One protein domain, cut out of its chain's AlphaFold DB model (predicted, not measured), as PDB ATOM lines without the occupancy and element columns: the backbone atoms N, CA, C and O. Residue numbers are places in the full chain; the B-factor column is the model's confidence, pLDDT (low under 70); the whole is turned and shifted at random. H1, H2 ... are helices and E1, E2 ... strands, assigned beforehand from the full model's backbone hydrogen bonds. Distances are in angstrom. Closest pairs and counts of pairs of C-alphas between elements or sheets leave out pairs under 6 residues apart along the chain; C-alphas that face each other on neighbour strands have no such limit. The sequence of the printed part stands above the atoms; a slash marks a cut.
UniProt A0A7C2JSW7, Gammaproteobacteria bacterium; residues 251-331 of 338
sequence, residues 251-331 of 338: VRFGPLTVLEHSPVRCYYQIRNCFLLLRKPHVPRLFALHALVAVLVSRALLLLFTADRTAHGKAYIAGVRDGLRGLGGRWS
ATOM      1  N   VAL A 251     147.610 149.331 139.443       59.81
ATOM      2  CA  VAL A 251     147.603 150.469 138.524       59.81
ATOM      3  C   VAL A 251     148.473 150.116 137.321       59.81
ATOM      4  O   VAL A 251     149.662 149.838 137.468       59.81
ATOM      5  N   ARG A 252     147.884 150.093 136.123       57.84
ATOM      6  CA  ARG A 252     148.595 149.771 134.877       57.84
ATOM      7  C   ARG A 252     149.087 151.046 134.185       57.84
ATOM      8  O   ARG A 252     148.317 151.982 133.998       57.84
ATOM      9  N   PHE A 253     150.348 151.052 133.766       53.75
ATOM     10  CA  PHE A 253     150.996 152.074 132.945       53.75
ATOM     11  C   PHE A 253     151.636 151.404 131.721       53.75
ATOM     12  O   PHE A 253     152.782 150.958 131.770       53.75
ATOM     13  N   GLY A 254     150.888 151.285 130.621       64.25
ATOM     14  CA  GLY A 254     151.358 150.553 129.438       64.25
ATOM     15  C   GLY A 254     151.805 149.124 129.807       64.25
ATOM     16  O   GLY A 254     150.983 148.374 130.331       64.25
ATOM     17  N   PRO A 255     153.081 148.739 129.588       59.59
ATOM     18  CA  PRO A 255     153.597 147.424 129.981       59.59
ATOM     19  C   PRO A 255     153.894 147.286 131.488       59.59
ATOM     20  O   PRO A 255     154.195 146.190 131.952       59.59
ATOM     21  N   LEU A 256     153.847 148.373 132.264       62.16
ATOM     22  CA  LEU A 256     154.150 148.366 133.695       62.16
ATOM     23  C   LEU A 256     152.873 148.175 134.510       62.16
ATOM     24  O   LEU A 256     151.852 148.800 134.247       62.16
ATOM     25  N   THR A 257     152.938 147.351 135.549       63.59
ATOM     26  CA  THR A 257     151.859 147.210 136.531       63.59
ATOM     27  C   THR A 257     152.423 147.512 137.913       63.59
ATOM     28  O   THR A 257     153.407 146.904 138.325       63.59
ATOM     29  N   VAL A 258     151.825 148.474 138.616       69.44
ATOM     30  CA  VAL A 258     152.230 148.902 139.959       69.44
ATOM     31  C   VAL A 258     151.156 148.503 140.959       69.44
ATOM     32  O   VAL A 258     149.981 148.799 140.771       69.44
ATOM     33  N   LEU A 259     151.562 147.850 142.039       71.56
ATOM     34  CA  LEU A 259     150.678 147.495 143.142       71.56
ATOM     35  C   LEU A 259     150.408 148.727 144.021       71.56
ATOM     36  O   LEU A 259     151.350 149.379 144.484       71.56
ATOM     37  N   GLU A 260     149.134 149.055 144.237       75.94
ATOM     38  CA  GLU A 260     148.726 150.117 145.158       75.94
ATOM     39  C   GLU A 260     148.895 149.633 146.602       75.94
ATOM     40  O   GLU A 260     148.391 148.585 147.013       75.94
ATOM     41  N   HIS A 261     149.623 150.421 147.387       81.69
ATOM     42  CA  HIS A 261     149.896 150.162 148.793       81.69
ATOM     43  C   HIS A 261     149.505 151.377 149.625       81.69
ATOM     44  O   HIS A 261     149.519 152.499 149.128       81.69
ATOM     45  N   SER A 262     149.201 151.170 150.908       88.25
ATOM     46  CA  SER A 262     148.890 152.282 151.808       88.25
ATOM     47  C   SER A 262     150.076 153.256 151.935       88.25
ATOM     48  O   SER A 262     151.235 152.836 151.796       88.25
ATOM     49  N   PRO A 263     149.831 154.538 152.274       90.44
ATOM     50  CA  PRO A 263     150.902 155.503 152.526       90.44
ATOM     51  C   PRO A 263     151.921 154.998 153.557       90.44
ATOM     52  O   PRO A 263     153.126 155.116 153.350       90.44
ATOM     53  N   VAL A 264     151.441 154.355 154.628       92.56
ATOM     54  CA  VAL A 264     152.284 153.765 155.683       92.56
ATOM     55  C   VAL A 264     153.205 152.681 155.125       92.56
ATOM     56  O   VAL A 264     154.396 152.676 155.427       92.56
ATOM     57  N   ARG A 265     152.696 151.779 154.278       91.50
ATOM     58  CA  ARG A 265     153.528 150.738 153.663       91.50
ATOM     59  C   ARG A 265     154.565 151.338 152.711       91.50
ATOM     60  O   ARG A 265     155.730 150.958 152.747       91.50
ATOM     61  N   CYS A 266     154.178 152.341 151.921       93.31
ATOM     62  CA  CYS A 266     155.113 153.042 151.040       93.31
ATOM     63  C   CYS A 266     156.237 153.759 151.806       93.31
ATOM     64  O   CYS A 266     157.376 153.761 151.338       93.31
ATOM     65  N   TYR A 267     155.937 154.339 152.975       96.25
ATOM     66  CA  TYR A 267     156.949 154.908 153.871       96.25
ATOM     67  C   TYR A 267     158.020 153.864 154.219       96.25
ATOM     68  O   TYR A 267     159.209 154.132 154.029       96.25
ATOM     69  N   TYR A 268     157.612 152.668 154.665       97.38
ATOM     70  CA  TYR A 268     158.548 151.604 155.039       97.38
ATOM     71  C   TYR A 268     159.353 151.098 153.846       97.38
ATOM     72  O   TYR A 268     160.570 150.986 153.962       97.38
ATOM     73  N   GLN A 269     158.724 150.886 152.686       96.44
ATOM     74  CA  GLN A 269     159.431 150.467 151.470       96.44
ATOM     75  C   GLN A 269     160.547 151.452 151.093       96.44
ATOM     76  O   GLN A 269     161.682 151.036 150.878       96.44
ATOM     77  N   ILE A 270     160.258 152.759 151.074       97.44
ATOM     78  CA  ILE A 270     161.267 153.784 150.766       97.44
ATOM     79  C   ILE A 270     162.357 153.805 151.839       97.44
ATOM     80  O   ILE A 270     163.542 153.701 151.521       97.44
ATOM     81  N   ARG A 271     161.968 153.941 153.112       98.19
ATOM     82  CA  ARG A 271     162.903 154.058 154.236       98.19
ATOM     83  C   ARG A 271     163.846 152.859 154.304       98.19
ATOM     84  O   ARG A 271     165.053 153.030 154.462       98.19
ATOM     85  N   ASN A 272     163.307 151.653 154.155       98.50
ATOM     86  CA  ASN A 272     164.067 150.419 154.284       98.50
ATOM     87  C   ASN A 272     165.081 150.252 153.150       98.50
ATOM     88  O   ASN A 272     166.168 149.752 153.418       98.50
ATOM     89  N   CYS A 273     164.828 150.756 151.934       98.06
ATOM     90  CA  CYS A 273     165.865 150.801 150.897       98.06
ATOM     91  C   CYS A 273     167.107 151.594 151.344       98.06
ATOM     92  O   CYS A 273     168.236 151.169 151.092       98.06
ATOM     93  N   PHE A 274     166.925 152.714 152.054       98.19
ATOM     94  CA  PHE A 274     168.050 153.460 152.624       98.19
ATOM     95  C   PHE A 274     168.726 152.708 153.773       98.19
ATOM     96  O   PHE A 274     169.951 152.737 153.868       98.19
ATOM     97  N   LEU A 275     167.970 152.001 154.620       98.38
ATOM     98  CA  LEU A 275     168.557 151.160 155.671       98.38
ATOM     99  C   LEU A 275     169.391 150.019 155.074       98.38
ATOM    100  O   LEU A 275     170.503 149.773 155.536       98.38
ATOM    101  N   LEU A 276     168.916 149.379 154.002       98.19
ATOM    102  CA  LEU A 276     169.654 148.343 153.275       98.19
ATOM    103  C   LEU A 276     170.994 148.856 152.725       98.19
ATOM    104  O   LEU A 276     171.990 148.146 152.821       98.19
ATOM    105  N   LEU A 277     171.060 150.095 152.218       97.38
ATOM    106  CA  LEU A 277     172.318 150.707 151.750       97.38
ATOM    107  C   LEU A 277     173.386 150.831 152.850       97.38
ATOM    108  O   LEU A 277     174.575 150.931 152.538       97.38
ATOM    109  N   ARG A 278     172.981 150.834 154.125       97.00
ATOM    110  CA  ARG A 278     173.877 150.957 155.287       97.00
ATOM    111  C   ARG A 278     174.362 149.603 155.807       97.00
ATOM    112  O   ARG A 278     175.250 149.571 156.656       97.00
ATOM    113  N   LYS A 279     173.795 148.493 155.326       97.38
ATOM    114  CA  LYS A 279     174.108 147.148 155.818       97.38
ATOM    115  C   LYS A 279     175.292 146.549 155.047       97.38
ATOM    116  O   LYS A 279     175.210 146.417 153.828       97.38
ATOM    117  N   PRO A 280     176.389 146.152 155.719       96.81
ATOM    118  CA  PRO A 280     177.620 145.725 155.044       96.81
ATOM    119  C   PRO A 280     177.474 144.413 154.263       96.81
ATOM    120  O   PRO A 280     178.164 144.213 153.266       96.81
ATOM    121  N   HIS A 281     176.574 143.523 154.685       97.00
ATOM    122  CA  HIS A 281     176.287 142.255 154.006       97.00
ATOM    123  C   HIS A 281     175.370 142.401 152.786       97.00
ATOM    124  O   HIS A 281     175.246 141.462 152.000       97.00
ATOM    125  N   VAL A 282     174.736 143.563 152.609       97.88
ATOM    126  CA  VAL A 282     173.854 143.841 151.474       97.88
ATOM    127  C   VAL A 282     174.688 144.384 150.308       97.88
ATOM    128  O   VAL A 282     175.348 145.418 150.445       97.88
ATOM    129  N   PRO A 283     174.667 143.747 149.122       97.31
ATOM    130  CA  PRO A 283     175.382 144.275 147.967       97.31
ATOM    131  C   PRO A 283     174.868 145.663 147.573       97.31
ATOM    132  O   PRO A 283     173.679 145.849 147.325       97.31
ATOM    133  N   ARG A 284     175.771 146.642 147.448       96.06
ATOM    134  CA  ARG A 284     175.396 148.038 147.142       96.06
ATOM    135  C   ARG A 284     174.580 148.173 145.859       96.06
ATOM    136  O   ARG A 284     173.634 148.950 145.823       96.06
ATOM    137  N   LEU A 285     174.917 147.398 144.826       96.50
ATOM    138  CA  LEU A 285     174.184 147.411 143.560       96.50
ATOM    139  C   LEU A 285     172.753 146.877 143.716       96.50
ATOM    140  O   LEU A 285     171.843 147.422 143.100       96.50
ATOM    141  N   PHE A 286     172.547 145.868 144.571       97.44
ATOM    142  CA  PHE A 286     171.210 145.383 144.919       97.44
ATOM    143  C   PHE A 286     170.402 146.478 145.617       97.44
ATOM    144  O   PHE A 286     169.302 146.808 145.184       97.44
ATOM    145  N   ALA A 287     170.965 147.078 146.671       97.25
ATOM    146  CA  ALA A 287     170.275 148.102 147.449       97.25
ATOM    147  C   ALA A 287     169.955 149.354 146.612       97.25
ATOM    148  O   ALA A 287     168.857 149.896 146.719       97.25
ATOM    149  N   LEU A 288     170.869 149.778 145.730       97.12
ATOM    150  CA  LEU A 288     170.627 150.885 144.803       97.12
ATOM    151  C   LEU A 288     169.544 150.539 143.776       97.12
ATOM    152  O   LEU A 288     168.669 151.363 143.520       97.12
ATOM    153  N   HIS A 289     169.573 149.326 143.215       96.31
ATOM    154  CA  HIS A 289     168.524 148.853 142.314       96.31
ATOM    155  C   HIS A 289     167.154 148.876 143.006       96.31
ATOM    156  O   HIS A 289     166.208 149.430 142.452       96.31
ATOM    157  N   ALA A 290     167.058 148.335 144.225       96.25
ATOM    158  CA  ALA A 290     165.826 148.334 145.009       96.25
ATOM    159  C   ALA A 290     165.334 149.762 145.295       96.25
ATOM    160  O   ALA A 290     164.159 150.055 145.078       96.25
ATOM    161  N   LEU A 291     166.233 150.669 145.699       96.94
ATOM    162  CA  LEU A 291     165.904 152.074 145.938       96.94
ATOM    163  C   LEU A 291     165.333 152.743 144.683       96.94
ATOM    164  O   LEU A 291     164.270 153.356 144.744       96.94
ATOM    165  N   VAL A 292     166.015 152.614 143.541       96.56
ATOM    166  CA  VAL A 292     165.564 153.209 142.276       96.56
ATOM    167  C   VAL A 292     164.226 152.610 141.846       96.56
ATOM    168  O   VAL A 292     163.310 153.359 141.514       96.56
ATOM    169  N   ALA A 293     164.074 151.284 141.906       93.06
ATOM    170  CA  ALA A 293     162.832 150.605 141.546       93.06
ATOM    171  C   ALA A 293     161.649 151.064 142.416       93.06
ATOM    172  O   ALA A 293     160.585 151.391 141.884       93.06
ATOM    173  N   VAL A 294     161.843 151.161 143.737       94.12
ATOM    174  CA  VAL A 294     160.822 151.666 144.664       94.12
ATOM    175  C   VAL A 294     160.491 153.122 144.349       94.12
ATOM    176  O   VAL A 294     159.319 153.435 144.164       94.12
ATOM    177  N   LEU A 295     161.484 154.009 144.223       93.81
ATOM    178  CA  LEU A 295     161.242 155.431 143.951       93.81
ATOM    179  C   LEU A 295     160.509 155.659 142.622       93.81
ATOM    180  O   LEU A 295     159.550 156.428 142.592       93.81
ATOM    181  N   VAL A 296     160.893 154.955 141.552       91.62
ATOM    182  CA  VAL A 296     160.202 155.023 140.252       91.62
ATOM    183  C   VAL A 296     158.767 154.511 140.379       91.62
ATOM    184  O   VAL A 296     157.831 155.198 139.974       91.62
ATOM    185  N   SER A 297     158.568 153.347 141.006       87.88
ATOM    186  CA  SER A 297     157.234 152.787 141.251       87.88
ATOM    187  C   SER A 297     156.345 153.753 142.044       87.88
ATOM    188  O   SER A 297     155.174 153.938 141.717       87.88
ATOM    189  N   ARG A 298     156.901 154.403 143.071       88.69
ATOM    190  CA  ARG A 298     156.194 155.368 143.919       88.69
ATOM    191  C   ARG A 298     155.863 156.665 143.181       88.69
ATOM    192  O   ARG A 298     154.746 157.161 143.327       88.69
ATOM    193  N   ALA A 299     156.788 157.180 142.373       88.19
ATOM    194  CA  ALA A 299     156.556 158.353 141.533       88.19
ATOM    195  C   ALA A 299     155.415 158.109 140.534       88.19
ATOM    196  O   ALA A 299     154.534 158.955 140.398       88.19
ATOM    197  N   LEU A 300     155.374 156.926 139.910       86.38
ATOM    198  CA  LEU A 300     154.269 156.529 139.032       86.38
ATOM    199  C   LEU A 300     152.943 156.403 139.796       86.38
ATOM    200  O   LEU A 300     151.921 156.891 139.320       86.38
ATOM    201  N   LEU A 301     152.945 155.811 140.997       84.25
ATOM    202  CA  LEU A 301     151.732 155.645 141.809       84.25
ATOM    203  C   LEU A 301     151.087 156.990 142.199       84.25
ATOM    204  O   LEU A 301     149.861 157.100 142.216       84.25
ATOM    205  N   LEU A 302     151.888 158.034 142.457       85.75
ATOM    206  CA  LEU A 302     151.379 159.376 142.785       85.75
ATOM    207  C   LEU A 302     150.518 159.995 141.679       85.75
ATOM    208  O   LEU A 302     149.657 160.825 141.974       85.75
ATOM    209  N   LEU A 303     150.711 159.591 140.422       82.75
ATOM    210  CA  LEU A 303     149.908 160.091 139.307       82.75
ATOM    211  C   LEU A 303     148.446 159.616 139.392       82.75
ATOM    212  O   LEU A 303     147.556 160.314 138.904       82.75
ATOM    213  N   PHE A 304     148.176 158.492 140.062       76.19
ATOM    214  CA  PHE A 304     146.877 157.808 140.013       76.19
ATOM    215  C   PHE A 304     146.206 157.597 141.369       76.19
ATOM    216  O   PHE A 304     144.997 157.385 141.410       76.19
ATOM    217  N   THR A 305     146.952 157.653 142.473       79.94
ATOM    218  CA  THR A 305     146.337 157.494 143.794       79.94
ATOM    219  C   THR A 305     145.406 158.666 144.113       79.94
ATOM    220  O   THR A 305     145.713 159.824 143.812       79.94
ATOM    221  N   ALA A 306     144.264 158.359 144.732       77.44
ATOM    222  CA  ALA A 306     143.277 159.361 145.122       77.44
ATOM    223  C   ALA A 306     143.819 160.300 146.215       77.44
ATOM    224  O   ALA A 306     143.610 161.510 146.152       77.44
ATOM    225  N   ASP A 307     144.576 159.767 147.181       83.62
ATOM    226  CA  ASP A 307     145.143 160.539 148.293       83.62
ATOM    227  C   ASP A 307     146.627 160.864 148.059       83.62
ATOM    228  O   ASP A 307     147.538 160.342 148.712       83.62
ATOM    229  N   ARG A 308     146.886 161.735 147.078       87.81
ATOM    230  CA  ARG A 308     148.251 162.154 146.712       87.81
ATOM    231  C   ARG A 308     148.982 162.841 147.864       87.81
ATOM    232  O   ARG A 308     150.199 162.708 147.988       87.81
ATOM    233  N   THR A 309     148.251 163.559 148.714       87.88
ATOM    234  CA  THR A 309     148.819 164.317 149.832       87.88
ATOM    235  C   THR A 309     149.367 163.385 150.909       87.88
ATOM    236  O   THR A 309     150.504 163.579 151.349       87.88
ATOM    237  N   ALA A 310     148.611 162.361 151.323       89.75
ATOM    238  CA  ALA A 310     149.100 161.399 152.309       89.75
ATOM    239  C   ALA A 310     150.296 160.596 151.778       89.75
ATOM    240  O   ALA A 310     151.289 160.438 152.491       89.75
ATOM    241  N   HIS A 311     150.248 160.162 150.514       91.38
ATOM    242  CA  HIS A 311     151.370 159.468 149.874       91.38
ATOM    243  C   HIS A 311     152.617 160.357 149.796       91.38
ATOM    244  O   HIS A 311     153.685 159.941 150.234       91.38
ATOM    245  N   GLY A 312     152.490 161.603 149.330       92.50
ATOM    246  CA  GLY A 312     153.614 162.539 149.251       92.50
ATOM    247  C   GLY A 312     154.276 162.784 150.611       92.50
ATOM    248  O   GLY A 312     155.500 162.701 150.727       92.50
ATOM    249  N   LYS A 313     153.475 162.995 151.669       93.56
ATOM    250  CA  LYS A 313     153.980 163.126 153.048       93.56
ATOM    251  C   LYS A 313     154.728 161.872 153.502       93.56
ATOM    252  O   LYS A 313     155.825 161.987 154.048       93.56
ATOM    253  N   ALA A 314     154.163 160.691 153.255       94.50
ATOM    254  CA  ALA A 314     154.787 159.419 153.603       94.50
ATOM    255  C   ALA A 314     156.107 159.193 152.850       94.50
ATOM    256  O   ALA A 314     157.071 158.708 153.435       94.50
ATOM    257  N   TYR A 315     156.191 159.591 151.579       94.81
ATOM    258  CA  TYR A 315     157.402 159.410 150.779       94.81
ATOM    259  C   TYR A 315     158.526 160.327 151.250       94.81
ATOM    260  O   TYR A 315     159.647 159.865 151.450       94.81
ATOM    261  N   ILE A 316     158.219 161.607 151.488       95.75
ATOM    262  CA  ILE A 316     159.183 162.575 152.029       95.75
ATOM    263  C   ILE A 316     159.677 162.112 153.402       95.75
ATOM    264  O   ILE A 316     160.881 162.131 153.659       95.75
ATOM    265  N   ALA A 317     158.768 161.654 154.271       96.69
ATOM    266  CA  ALA A 317     159.135 161.090 155.565       96.69
ATOM    267  C   ALA A 317     160.033 159.853 155.409       96.69
ATOM    268  O   ALA A 317     161.059 159.774 156.077       96.69
ATOM    269  N   GLY A 318     159.708 158.940 154.487       97.00
ATOM    270  CA  GLY A 318     160.485 157.725 154.234       97.00
ATOM    271  C   GLY A 318     161.905 158.026 153.755       97.00
ATOM    272  O   GLY A 318     162.859 157.440 154.260       97.00
ATOM    273  N   VAL A 319     162.066 158.994 152.844       97.56
ATOM    274  CA  VAL A 319     163.390 159.467 152.399       97.56
ATOM    275  C   VAL A 319     164.155 160.101 153.560       97.56
ATOM    276  O   VAL A 319     165.293 159.725 153.827       97.56
ATOM    277  N   ARG A 320     163.537 161.046 154.276       97.62
ATOM    278  CA  ARG A 320     164.170 161.763 155.392       97.62
ATOM    279  C   ARG A 320     164.637 160.807 156.490       97.62
ATOM    280  O   ARG A 320     165.778 160.899 156.937       97.62
ATOM    281  N   ASP A 321     163.759 159.912 156.929       97.62
ATOM    282  CA  ASP A 321     164.024 158.995 158.036       97.62
ATOM    283  C   ASP A 321     164.993 157.885 157.596       97.62
ATOM    284  O   ASP A 321     165.878 157.504 158.361       97.62
ATOM    285  N   GLY A 322     164.932 157.468 156.325       97.12
ATOM    286  CA  GLY A 322     165.901 156.563 155.710       97.12
ATOM    287  C   GLY A 322     167.317 157.150 155.645       97.12
ATOM    288  O   GLY A 322     168.274 156.498 156.062       97.12
ATOM    289  N   LEU A 323     167.465 158.404 155.203       97.38
ATOM    290  CA  LEU A 323     168.754 159.112 155.181       97.38
ATOM    291  C   LEU A 323     169.348 159.273 156.590       97.38
ATOM    292  O   LEU A 323     170.559 159.127 156.777       97.38
ATOM    293  N   ARG A 324     168.492 159.521 157.590       97.25
ATOM    294  CA  ARG A 324     168.872 159.593 159.011       97.25
ATOM    295  C   ARG A 324     169.180 158.230 159.636       97.25
ATOM    296  O   ARG A 324     169.771 158.196 160.709       97.25
ATOM    297  N   GLY A 325     168.823 157.125 158.980       96.56
ATOM    298  CA  GLY A 325     169.028 155.774 159.498       96.56
ATOM    299  C   GLY A 325     168.070 155.393 160.630       96.56
ATOM    300  O   GLY A 325     168.458 154.643 161.517       96.56
ATOM    301  N   LEU A 326     166.843 155.925 160.637       96.38
ATOM    302  CA  LEU A 326     165.859 155.651 161.688       96.38
ATOM    303  C   LEU A 326     165.099 154.340 161.416       96.38
ATOM    304  O   LEU A 326     164.283 154.266 160.496       96.38
ATOM    305  N   GLY A 327     165.346 153.318 162.235       95.44
ATOM    306  CA  GLY A 327     164.626 152.040 162.221       95.44
ATOM    307  C   GLY A 327     163.355 152.018 163.086       95.44
ATOM    308  O   GLY A 327     162.998 152.997 163.736       95.44
ATOM    309  N   GLY A 328     162.664 150.877 163.094       94.56
ATOM    310  CA  GLY A 328     161.523 150.571 163.960       94.56
ATOM    311  C   GLY A 328     160.179 151.095 163.447       94.56
ATOM    312  O   GLY A 328     160.009 151.354 162.256       94.56
ATOM    313  N   ARG A 329     159.200 151.240 164.344       93.69
ATOM    314  CA  ARG A 329     157.846 151.714 164.015       93.69
ATOM    315  C   ARG A 329     157.845 153.201 163.635       93.69
ATOM    316  O   ARG A 329     158.491 154.018 164.283       93.69
ATOM    317  N   TRP A 330     157.071 153.573 162.617       93.12
ATOM    318  CA  TRP A 330     156.891 154.965 162.207       93.12
ATOM    319  C   TRP A 330     156.115 155.760 163.264       93.12
ATOM    320  O   TRP A 330     154.946 155.480 163.538       93.12
ATOM    321  N   SER A 331     156.757 156.780 163.835       80.75
ATOM    322  CA  SER A 331     156.209 157.598 164.925       80.75
ATOM    323  C   SER A 331     154.970 158.408 164.536       80.75
ATOM    324  O   SER A 331     154.112 158.636 165.381       80.75
TER     325      SER A 331
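AT A GLANCE: This is residues 251 to 331 of the 338 residues of a protein of Gammaproteobacteria bacterium (UniProt A0A7C2JSW7). Three helices form an up-and-down bundle, H1 packing on H2 and H3, with a small antiparallel strand hairpin, E1 and E2, near H2. The printed part has 81 residues, class mostly helix, with two strands before three helices. It is compact, radius of gyration of the C-alphas 12.8 A, and flat, 36 by 31 by 14 A.

HOW THE PARTS SIT: In the hairpin of E1, residues 251 to 253, and E2, residues 256 to 259, N 251 and O 258 are 2.8 A apart. H1, residues 263 to 277, touches H2, residues 284 to 302, in a helical hairpin, closest at C-alphas 273 and 291, 5.1 A. H3, residues 308 to 324, touches H1, the same way, closest at C-alphas 271 and 322, 4.2 A. H2 and H3 only just touch, only at the corner, with 3 C-alpha pairs within 8 A. Every O i to N i+4 pair is within hydrogen-bond range in H2 and H3, 10 of 11 in H1.

IN THESE COORDINATES: H1, H2 and H3 measure 22.0, 26.9 and 24.1 A. E1 begins at C-alpha 251 (147.603, 150.469, 138.524); H3 ends at C-alpha 324 (168.872, 159.593, 159.011).

THE WHOLE: The printed part has no cut and no long link; residues 251 to 258 have pLDDT under 70.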